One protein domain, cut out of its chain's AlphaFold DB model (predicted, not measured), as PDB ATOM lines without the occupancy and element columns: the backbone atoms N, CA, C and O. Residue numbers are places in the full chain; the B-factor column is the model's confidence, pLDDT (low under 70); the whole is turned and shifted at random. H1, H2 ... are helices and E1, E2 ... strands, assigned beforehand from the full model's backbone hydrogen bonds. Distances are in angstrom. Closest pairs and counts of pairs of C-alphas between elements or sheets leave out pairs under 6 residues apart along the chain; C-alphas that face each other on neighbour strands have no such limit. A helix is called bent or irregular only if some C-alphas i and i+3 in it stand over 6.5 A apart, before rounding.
ATOM      1  N   PHE A   4      95.546 155.073 138.394       96.06
ATOM      2  CA  PHE A   4      96.411 155.840 137.495       96.06
ATOM      3  C   PHE A   4      97.607 156.433 138.242       96.06
ATOM      4  O   PHE A   4      97.447 157.060 139.288       96.06
ATOM      5  N   ASN A   5      98.806 156.246 137.693       94.94
ATOM      6  CA  ASN A   5     100.028 156.869 138.185       94.94
ATOM      7  C   ASN A   5     100.370 158.084 137.313       94.94
ATOM      8  O   ASN A   5     100.636 157.934 136.120       94.94
ATOM      9  N   LEU A   6     100.402 159.275 137.908       91.75
ATOM     10  CA  LEU A   6     100.652 160.523 137.180       91.75
ATOM     11  C   LEU A   6     102.106 160.660 136.702       91.75
ATOM     12  O   LEU A   6     102.337 161.179 135.609       91.75
ATOM     13  N   ALA A   7     103.072 160.134 137.459       91.44
ATOM     14  CA  ALA A   7     104.500 160.242 137.165       91.44
ATOM     15  C   ALA A   7     104.949 159.397 135.961       91.44
ATOM     16  O   ALA A   7     105.892 159.769 135.262       91.44
ATOM     17  N   ASN A   8     104.315 158.244 135.723       92.56
ATOM     18  CA  ASN A   8     104.750 157.292 134.687       92.56
ATOM     19  C   ASN A   8     103.622 156.727 133.807       92.56
ATOM     20  O   ASN A   8     103.868 155.800 133.030       92.56
ATOM     21  N   ALA A   9     102.403 157.253 133.948       94.06
ATOM     22  CA  ALA A   9     101.203 156.854 133.215       94.06
ATOM     23  C   ALA A   9     100.915 155.347 133.225       94.06
ATOM     24  O   ALA A   9     100.264 154.831 132.312       94.06
ATOM     25  N   ARG A  10     101.380 154.617 134.247       95.19
ATOM     26  CA  ARG A  10     100.892 153.262 134.514       95.19
ATOM     27  C   ARG A  10      99.450 153.335 134.976       95.19
ATOM     28  O   ARG A  10      99.042 154.275 135.657       95.19
ATOM     29  N   PHE A  11      98.685 152.324 134.616       95.62
ATOM     30  CA  PHE A  11      97.259 152.311 134.870       95.62
ATOM     31  C   PHE A  11      96.783 150.906 135.187       95.62
ATOM     32  O   PHE A  11      97.365 149.924 134.731       95.62
ATOM     33  N   SER A  12      95.681 150.822 135.916       97.56
ATOM     34  CA  SER A  12      94.946 149.579 136.095       97.56
ATOM     35  C   SER A  12      93.500 149.783 135.674       97.56
ATOM     36  O   SER A  12      92.909 150.848 135.886       97.56
ATOM     37  N   PHE A  13      92.894 148.762 135.080       96.81
ATOM     38  CA  PHE A  13      91.456 148.749 134.841       96.81
ATOM     39  C   PHE A  13      90.864 147.369 135.092       96.81
ATOM     40  O   PHE A  13      91.534 146.342 134.999       96.81
ATOM     41  N   ARG A  14      89.575 147.376 135.422       97.62
ATOM     42  CA  ARG A  14      88.770 146.188 135.664       97.62
ATOM     43  C   ARG A  14      87.728 146.075 134.562       97.62
ATOM     44  O   ARG A  14      87.055 147.061 134.260       97.62
ATOM     45  N   HIS A  15      87.622 144.896 133.966       96.62
ATOM     46  CA  HIS A  15      86.594 144.562 132.991       96.62
ATOM     47  C   HIS A  15      85.753 143.415 133.542       96.62
ATOM     48  O   HIS A  15      86.276 142.329 133.794       96.62
ATOM     49  N   ASP A  16      84.461 143.653 133.729       96.75
ATOM     50  CA  ASP A  16      83.516 142.604 134.094       96.75
ATOM     51  C   ASP A  16      82.878 142.053 132.819       96.75
ATOM     52  O   ASP A  16      82.309 142.797 132.022       96.75
ATOM     53  N   VAL A  17      83.018 140.747 132.609       97.62
ATOM     54  CA  VAL A  17      82.467 140.038 131.452       97.62
ATOM     55  C   VAL A  17      81.155 139.399 131.875       97.62
ATOM     56  O   VAL A  17      81.129 138.603 132.817       97.62
ATOM     57  N   TYR A  18      80.084 139.716 131.157       98.12
ATOM     58  CA  TYR A  18      78.743 139.195 131.397       98.12
ATOM     59  C   TYR A  18      78.339 138.240 130.275       98.12
ATOM     60  O   TYR A  18      78.748 138.396 129.123       98.12
ATOM     61  N   LYS A  19      77.575 137.212 130.634       97.69
ATOM     62  CA  LYS A  19      76.877 136.351 129.675       97.69
ATOM     63  C   LYS A  19      75.641 137.077 129.131       97.69
ATOM     64  O   LYS A  19      75.261 138.125 129.636       97.69
ATOM     65  N   GLU A  20      74.998 136.491 128.123       97.56
ATOM     66  CA  GLU A  20      73.752 137.024 127.548       97.56
ATOM     67  C   GLU A  20      72.603 137.105 128.572       97.56
ATOM     68  O   GLU A  20      71.730 137.956 128.454       97.56
ATOM     69  N   ASP A  21      72.627 136.263 129.608       97.31
ATOM     70  CA  ASP A  21      71.651 136.242 130.702       97.31
ATOM     71  C   ASP A  21      72.012 137.181 131.872       97.31
ATOM     72  O   ASP A  21      71.522 136.993 132.985       97.31
ATOM     73  N   ASP A  22      72.881 138.173 131.643       97.00
ATOM     74  CA  ASP A  22      73.376 139.144 132.637       97.00
ATOM     75  C   ASP A  22      74.119 138.525 133.839       97.00
ATOM     76  O   ASP A  22      74.498 139.207 134.797       97.00
ATOM     77  N   VAL A  23      74.421 137.223 133.794       98.06
ATOM     78  CA  VAL A  23      75.245 136.576 134.816       98.06
ATOM     79  C   VAL A  23      76.709 136.947 134.590       98.06
ATOM     80  O   VAL A  23      77.293 136.652 133.541       98.06
ATOM     81  N   LYS A  24      77.343 137.546 135.607       98.00
ATOM     82  CA  LYS A  24      78.779 137.856 135.571       98.00
ATOM     83  C   LYS A  24      79.596 136.572 135.432       98.00
ATOM     84  O   LYS A  24      79.627 135.739 136.335       98.00
ATOM     85  N   ALA A  25      80.278 136.424 134.302       98.31
ATOM     86  CA  ALA A  25      81.123 135.277 133.997       98.31
ATOM     87  C   ALA A  25      82.508 135.403 134.633       98.31
ATOM     88  O   ALA A  25      83.044 134.426 135.154       98.31
ATOM     89  N   ALA A  26      83.096 136.597 134.561       98.31
ATOM     90  CA  ALA A  26      84.452 136.843 135.023       98.31
ATOM     91  C   ALA A  26      84.672 138.318 135.360       98.31
ATOM     92  O   ALA A  26      84.014 139.201 134.817       98.31
ATOM     93  N   THR A  27      85.665 138.559 136.209       98.00
ATOM     94  CA  THR A  27      86.268 139.874 136.423       98.00
ATOM     95  C   THR A  27      87.726 139.783 135.983       98.00
ATOM     96  O   THR A  27      88.475 138.952 136.494       98.00
ATOM     97  N   VAL A  28      88.128 140.625 135.035       98.06
ATOM     98  CA  VAL A  28      89.497 140.699 134.513       98.06
ATOM     99  C   VAL A  28      90.145 141.974 135.033       98.06
ATOM    100  O   VAL A  28      89.715 143.075 134.696       98.06
ATOM    101  N   ASN A  29      91.184 141.818 135.849       98.00
ATOM    102  CA  ASN A  29      92.013 142.928 136.305       98.00
ATOM    103  C   ASN A  29      93.246 143.018 135.407       98.00
ATOM    104  O   ASN A  29      93.937 142.019 135.206       98.00
ATOM    105  N   VAL A  30      93.497 144.203 134.859       97.88
ATOM    106  CA  VAL A  30      94.610 144.464 133.948       97.88
ATOM    107  C   VAL A  30      95.464 145.580 134.515       97.88
ATOM    108  O   VAL A  30      94.944 146.654 134.808       97.88
ATOM    109  N   ASP A  31      96.768 145.328 134.592       97.31
ATOM    110  CA  ASP A  31      97.790 146.336 134.856       97.31
ATOM    111  C   ASP A  31      98.523 146.662 133.553       97.31
ATOM    112  O   ASP A  31      98.986 145.773 132.833       97.31
ATOM    113  N   GLY A  32      98.597 147.950 133.233       95.38
ATOM    114  CA  GLY A  32      99.099 148.475 131.974       95.38
ATOM    115  C   GLY A  32     100.229 149.479 132.162       95.38
ATOM    116  O   GLY A  32     100.294 150.229 133.139       95.38
ATOM    117  N   ALA A  33     101.124 149.497 131.179       95.94
ATOM    118  CA  ALA A  33     102.183 150.483 131.031       95.94
ATOM    119  C   ALA A  33     102.396 150.781 129.543       95.94
ATOM    120  O   ALA A  33     102.067 149.957 128.685       95.94
ATOM    121  N   TRP A  34     102.971 151.941 129.239       95.00
ATOM    122  CA  TRP A  34     103.268 152.346 127.868       95.00
ATOM    123  C   TRP A  34     104.631 151.816 127.425       95.00
ATOM    124  O   TRP A  34     105.587 151.767 128.201       95.00
ATOM    125  N   LEU A  35     104.713 151.395 126.162       95.62
ATOM    126  CA  LEU A  35     105.908 150.799 125.576       95.62
ATOM    127  C   LEU A  35     106.293 151.554 124.304       95.62
ATOM    128  O   LEU A  35     105.503 151.638 123.364       95.62
ATOM    129  N   ASP A  36     107.537 152.017 124.237       96.31
ATOM    130  CA  ASP A  36     108.145 152.364 122.957       96.31
ATOM    131  C   ASP A  36     108.417 151.056 122.209       96.31
ATOM    132  O   ASP A  36     109.285 150.266 122.587       96.31
ATOM    133  N   ILE A  37     107.661 150.818 121.138       95.69
ATOM    134  CA  ILE A  37     107.731 149.586 120.348       95.69
ATOM    135  C   ILE A  37     109.066 149.407 119.614       95.69
ATOM    136  O   ILE A  37     109.456 148.271 119.341       95.69
ATOM    137  N   LYS A  38     109.781 150.499 119.308       96.81
ATOM    138  CA  LYS A  38     111.093 150.450 118.648       96.81
ATOM    139  C   LYS A  38     112.180 150.144 119.666       96.81
ATOM    140  O   LYS A  38     112.965 149.221 119.466       96.81
ATOM    141  N   ALA A  39     112.210 150.893 120.769       96.94
ATOM    142  CA  ALA A  39     113.201 150.702 121.826       96.94
ATOM    143  C   ALA A  39     112.933 149.451 122.678       96.94
ATOM    144  O   ALA A  39     113.840 148.970 123.357       96.94
ATOM    145  N   ARG A  40     111.695 148.933 122.654       96.62
ATOM    146  CA  ARG A  40     111.182 147.863 123.527       96.62
ATOM    147  C   ARG A  40     111.393 148.183 125.006       96.62
ATOM    148  O   ARG A  40     111.762 147.315 125.797       96.62
ATOM    149  N   LYS A  41     111.179 149.447 125.371       95.88
ATOM    150  CA  LYS A  41     111.339 149.952 126.737       95.88
ATOM    151  C   LYS A  41     110.048 150.580 127.217       95.88
ATOM    152  O   LYS A  41     109.310 151.164 126.425       95.88
ATOM    153  N   LEU A  42     109.806 150.451 128.519       95.75
ATOM    154  CA  LEU A  42     108.747 151.203 129.168       95.75
ATOM    155  C   LEU A  42     109.067 152.687 129.049       95.75
ATOM    156  O   LEU A  42     110.196 153.110 129.304       95.75
ATOM    157  N   VAL A  43     108.065 153.443 128.647       95.69
ATOM    158  CA  VAL A  43     108.135 154.893 128.509       95.69
ATOM    159  C   VAL A  43     106.910 155.492 129.164       95.69
ATOM    160  O   VAL A  43     105.935 154.790 129.427       95.69
ATOM    161  N   ASN A  44     106.969 156.787 129.441       94.50
ATOM    162  CA  ASN A  44     105.761 157.512 129.779       94.50
ATOM    163  C   ASN A  44     104.922 157.736 128.504       94.50
ATOM    164  O   ASN A  44     105.446 157.689 127.387       94.50
ATOM    165  N   ILE A  45     103.623 157.962 128.671       92.81
ATOM    166  CA  ILE A  45     102.751 158.419 127.590       92.81
ATOM    167  C   ILE A  45     103.188 159.835 127.146       92.81
ATOM    168  O   ILE A  45     103.686 160.596 127.982       92.81
ATOM    169  N   PRO A  46     103.037 160.220 125.863       92.81
ATOM    170  CA  PRO A  46     103.298 161.598 125.445       92.81
ATOM    171  C   PRO A  46     102.437 162.617 126.211       92.81
ATOM    172  O   PRO A  46     101.292 162.330 126.559       92.81
ATOM    173  N   GLU A  47     102.979 163.808 126.471       91.31
ATOM    174  CA  GLU A  47     102.348 164.825 127.329       91.31
ATOM    175  C   GLU A  47     100.956 165.224 126.818       91.31
ATOM    176  O   GLU A  47      99.988 165.287 127.578       91.31
ATOM    177  N   GLU A  48     100.818 165.389 125.504       92.81
ATOM    178  CA  GLU A  48      99.565 165.758 124.856       92.81
ATOM    179  C   GLU A  48      98.469 164.691 124.992       92.81
ATOM    180  O   GLU A  48      97.294 164.988 124.781       92.81
ATOM    181  N   TRP A  49      98.817 163.460 125.380       92.81
ATOM    182  CA  TRP A  49      97.848 162.383 125.566       92.81
ATOM    183  C   TRP A  49      97.229 162.330 126.963       92.81
ATOM    184  O   TRP A  49      96.196 161.678 127.144       92.81
ATOM    185  N   TYR A  50      97.791 163.038 127.946       90.56
ATOM    186  CA  TYR A  50      97.226 163.072 129.298       90.56
ATOM    187  C   TYR A  50      95.795 163.625 129.320       90.56
ATOM    188  O   TYR A  50      94.969 163.155 130.103       90.56
ATOM    189  N   VAL A  51      95.451 164.548 128.413       91.88
ATOM    190  CA  VAL A  51      94.072 165.051 128.283       91.88
ATOM    191  C   VAL A  51      93.084 163.931 127.940       91.88
ATOM    192  O   VAL A  51      91.955 163.927 128.424       91.88
ATOM    193  N   PHE A  52      93.495 162.921 127.171       92.25
ATOM    194  CA  PHE A  52      92.627 161.788 126.846       92.25
ATOM    195  C   PHE A  52      92.451 160.840 128.030       92.25
ATOM    196  O   PHE A  52      91.374 160.268 128.188       92.25
ATOM    197  N   MET A  53      93.451 160.720 128.910       90.44
ATOM    198  CA  MET A  53      93.330 159.917 130.135       90.44
ATOM    199  C   MET A  53      92.232 160.447 131.065       90.44
ATOM    200  O   MET A  53      91.553 159.658 131.718       90.44
ATOM    201  N   GLN A  54      91.972 161.761 131.052       88.75
ATOM    202  CA  GLN A  54      90.879 162.378 131.816       88.75
ATOM    203  C   GLN A  54      89.482 161.924 131.361       88.75
ATOM    204  O   GLN A  54      88.539 161.977 132.146       88.75
ATOM    205  N   HIS A  55      89.349 161.464 130.116       93.94
ATOM    206  CA  HIS A  55      88.079 161.026 129.536       93.94
ATOM    207  C   HIS A  55      87.805 159.533 129.751       93.94
ATOM    208  O   HIS A  55      86.718 159.052 129.431       93.94
ATOM    209  N   VAL A  56      88.773 158.777 130.278       93.44
ATOM    210  CA  VAL A  56      88.586 157.352 130.545       93.44
ATOM    211  C   VAL A  56      87.646 157.183 131.746       93.44
ATOM    212  O   VAL A  56      87.919 157.748 132.807       93.44
ATOM    213  N   PRO A  57      86.572 156.374 131.633       95.31
ATOM    214  CA  PRO A  57      85.668 156.122 132.751       95.31
ATOM    215  C   PRO A  57      86.415 155.595 133.978       95.31
ATOM    216  O   PRO A  57      87.208 154.649 133.883       95.31
ATOM    217  N   LYS A  58      86.155 156.194 135.138       95.81
ATOM    218  CA  LYS A  58      86.742 155.819 136.429       95.81
ATOM    219  C   LYS A  58      85.773 154.902 137.170       95.81
ATOM    220  O   LYS A  58      84.567 155.105 137.102       95.81
ATOM    221  N   ALA A  59      86.304 153.858 137.793       96.69
ATOM    222  CA  ALA A  59      85.525 153.007 138.680       96.69
ATOM    223  C   ALA A  59      85.277 153.734 140.009       96.69
ATOM    224  O   ALA A  59      85.999 154.675 140.339       96.69
ATOM    225  N   ASP A  60      84.290 153.280 140.779       97.06
ATOM    226  CA  ASP A  60      83.961 153.875 142.081       97.06
ATOM    227  C   ASP A  60      85.137 153.804 143.071       97.06
ATOM    228  O   ASP A  60      85.313 154.685 143.906       97.06
ATOM    229  N   ASP A  61      85.968 152.769 142.939       96.81
ATOM    230  CA  ASP A  61      87.191 152.525 143.704       96.81
ATOM    231  C   ASP A  61      88.453 153.065 143.003       96.81
ATOM    232  O   ASP A  61      89.540 152.516 143.169       96.81
ATOM    233  N   TYR A  62      88.322 154.103 142.170       97.44
ATOM    234  CA  TYR A  62      89.459 154.698 141.470       97.44
ATOM    235  C   TYR A  62      90.438 155.395 142.422       97.44
ATOM    236  O   TYR A  62      90.059 156.280 143.189       97.44
ATOM    237  N   GLU A  63      91.720 155.070 142.276       96.56
ATOM    238  CA  GLU A  63      92.831 155.716 142.973       96.56
ATOM    239  C   GLU A  63      93.789 156.393 141.983       96.56
ATOM    240  O   GLU A  63      94.159 155.834 140.948       96.56
ATOM    241  N   GLU A  64      94.251 157.590 142.331       94.88
ATOM    242  CA  GLU A  64      95.277 158.322 141.588       94.88
ATOM    243  C   GLU A  64      96.425 158.680 142.524       94.88
ATOM    244  O   GLU A  64      96.198 159.083 143.667       94.88
ATOM    245  N   PHE A  65      97.658 158.508 142.055       90.75
ATOM    246  CA  PHE A  65      98.842 158.757 142.868       90.75
ATOM    247  C   PHE A  65     100.020 159.272 142.044       90.75
ATOM    248  O   PHE A  65     100.209 158.922 140.877       90.75
ATOM    249  N   ASP A  66     100.840 160.082 142.704       84.19
ATOM    250  CA  ASP A  66     102.087 160.641 142.185       84.19
ATOM    251  C   ASP A  66     103.275 160.022 142.937       84.19
ATOM    252  O   ASP A  66     104.000 160.682 143.679       84.19
TER     253      ASP A  66
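What this domain is: This is residues 4 to 66 of the 68 residues of an uncharacterized protein of Sphingobacterium spiritivorum ATCC 33300 (UniProt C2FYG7). A long, thin hairpin of two strands, E1 and E2, makes the longest axis, and at the end away from its turn E2 runs on into a second, much smaller hairpin, E3 and E4. From there the chain passes through the short helix H1 and folds back to a last short strand, E5, which lies side by side with residues 4 to 5. The printed part has 63 residues, with the order E1, E2, E3, E4, H1, E5 along the chain; its two sheets, E1 - E2 and E3 - E4, are both antiparallel, and the class is mixed, helices and strands. The whole is loose, with a radius of gyration of the C-alphas of 14.6 A, and elongated, spanning 43 by 26 by 17 A.

How they stand to each other: Begin with the hairpin of E1, residues 11 to 18, and E2, residues 24 to 32, antiparallel neighbours at 164 degrees between their directions. Look for N 11 and O 32, 3.0 A apart, and N 28 and O 15, 2.8 A apart, both within hydrogen-bond range. Past Gly 32, E2 runs on into E3, residues 34 to 36, across a break of 1 residue at 49 degrees; these two meet only through their link. E3 and E4, residues 41 to 43, form the second hairpin, antiparallel at 125 degrees, with N 36 and O 41 at 2.9 A. A tight link of 3 residues leads to H1, residues 47 to 53, which is apart from E1, E2 and E3. H1 is irregular, but only just: C-alphas 48 and 51 are 6.51 A apart. In its backbone 1 of 3 O i to N i+4 pairs is within hydrogen-bond range, and 3 of 4 O i to N i+3 pairs are. E5, residues 63 to 65, pairs with no named strand, but its residues 64 to 65 pair with residues 4 to 5, parallel; E5 is apart from E1 and from H1.

Where its parts are: Find C-alpha 11 at (97.259, 152.311, 134.870); from there E1 runs 23.0 A to C-alpha 18 at (78.743, 139.195, 131.397). E2 returns over 23.2 A from C-alpha 24 to C-alpha 32. E3 and E4 follow, each of 3 residues, then H1, 10.6 A long. E5 ends at C-alpha 65, at (98.842, 158.757, 142.868).

The domain as a whole: The two C-alphas farthest apart, those of Asp 21 and Ala 39, are 44.9 A from each other, while those of Phe 4 and Asp 66, the first and last printed, are 8.8 A apart. The printed part has no cut and no long link; the link from H1 to E5, 9 residues, is short but not tight. The mean pLDDT of the printed part is 95.2, and no printed residue is under 70 in this model.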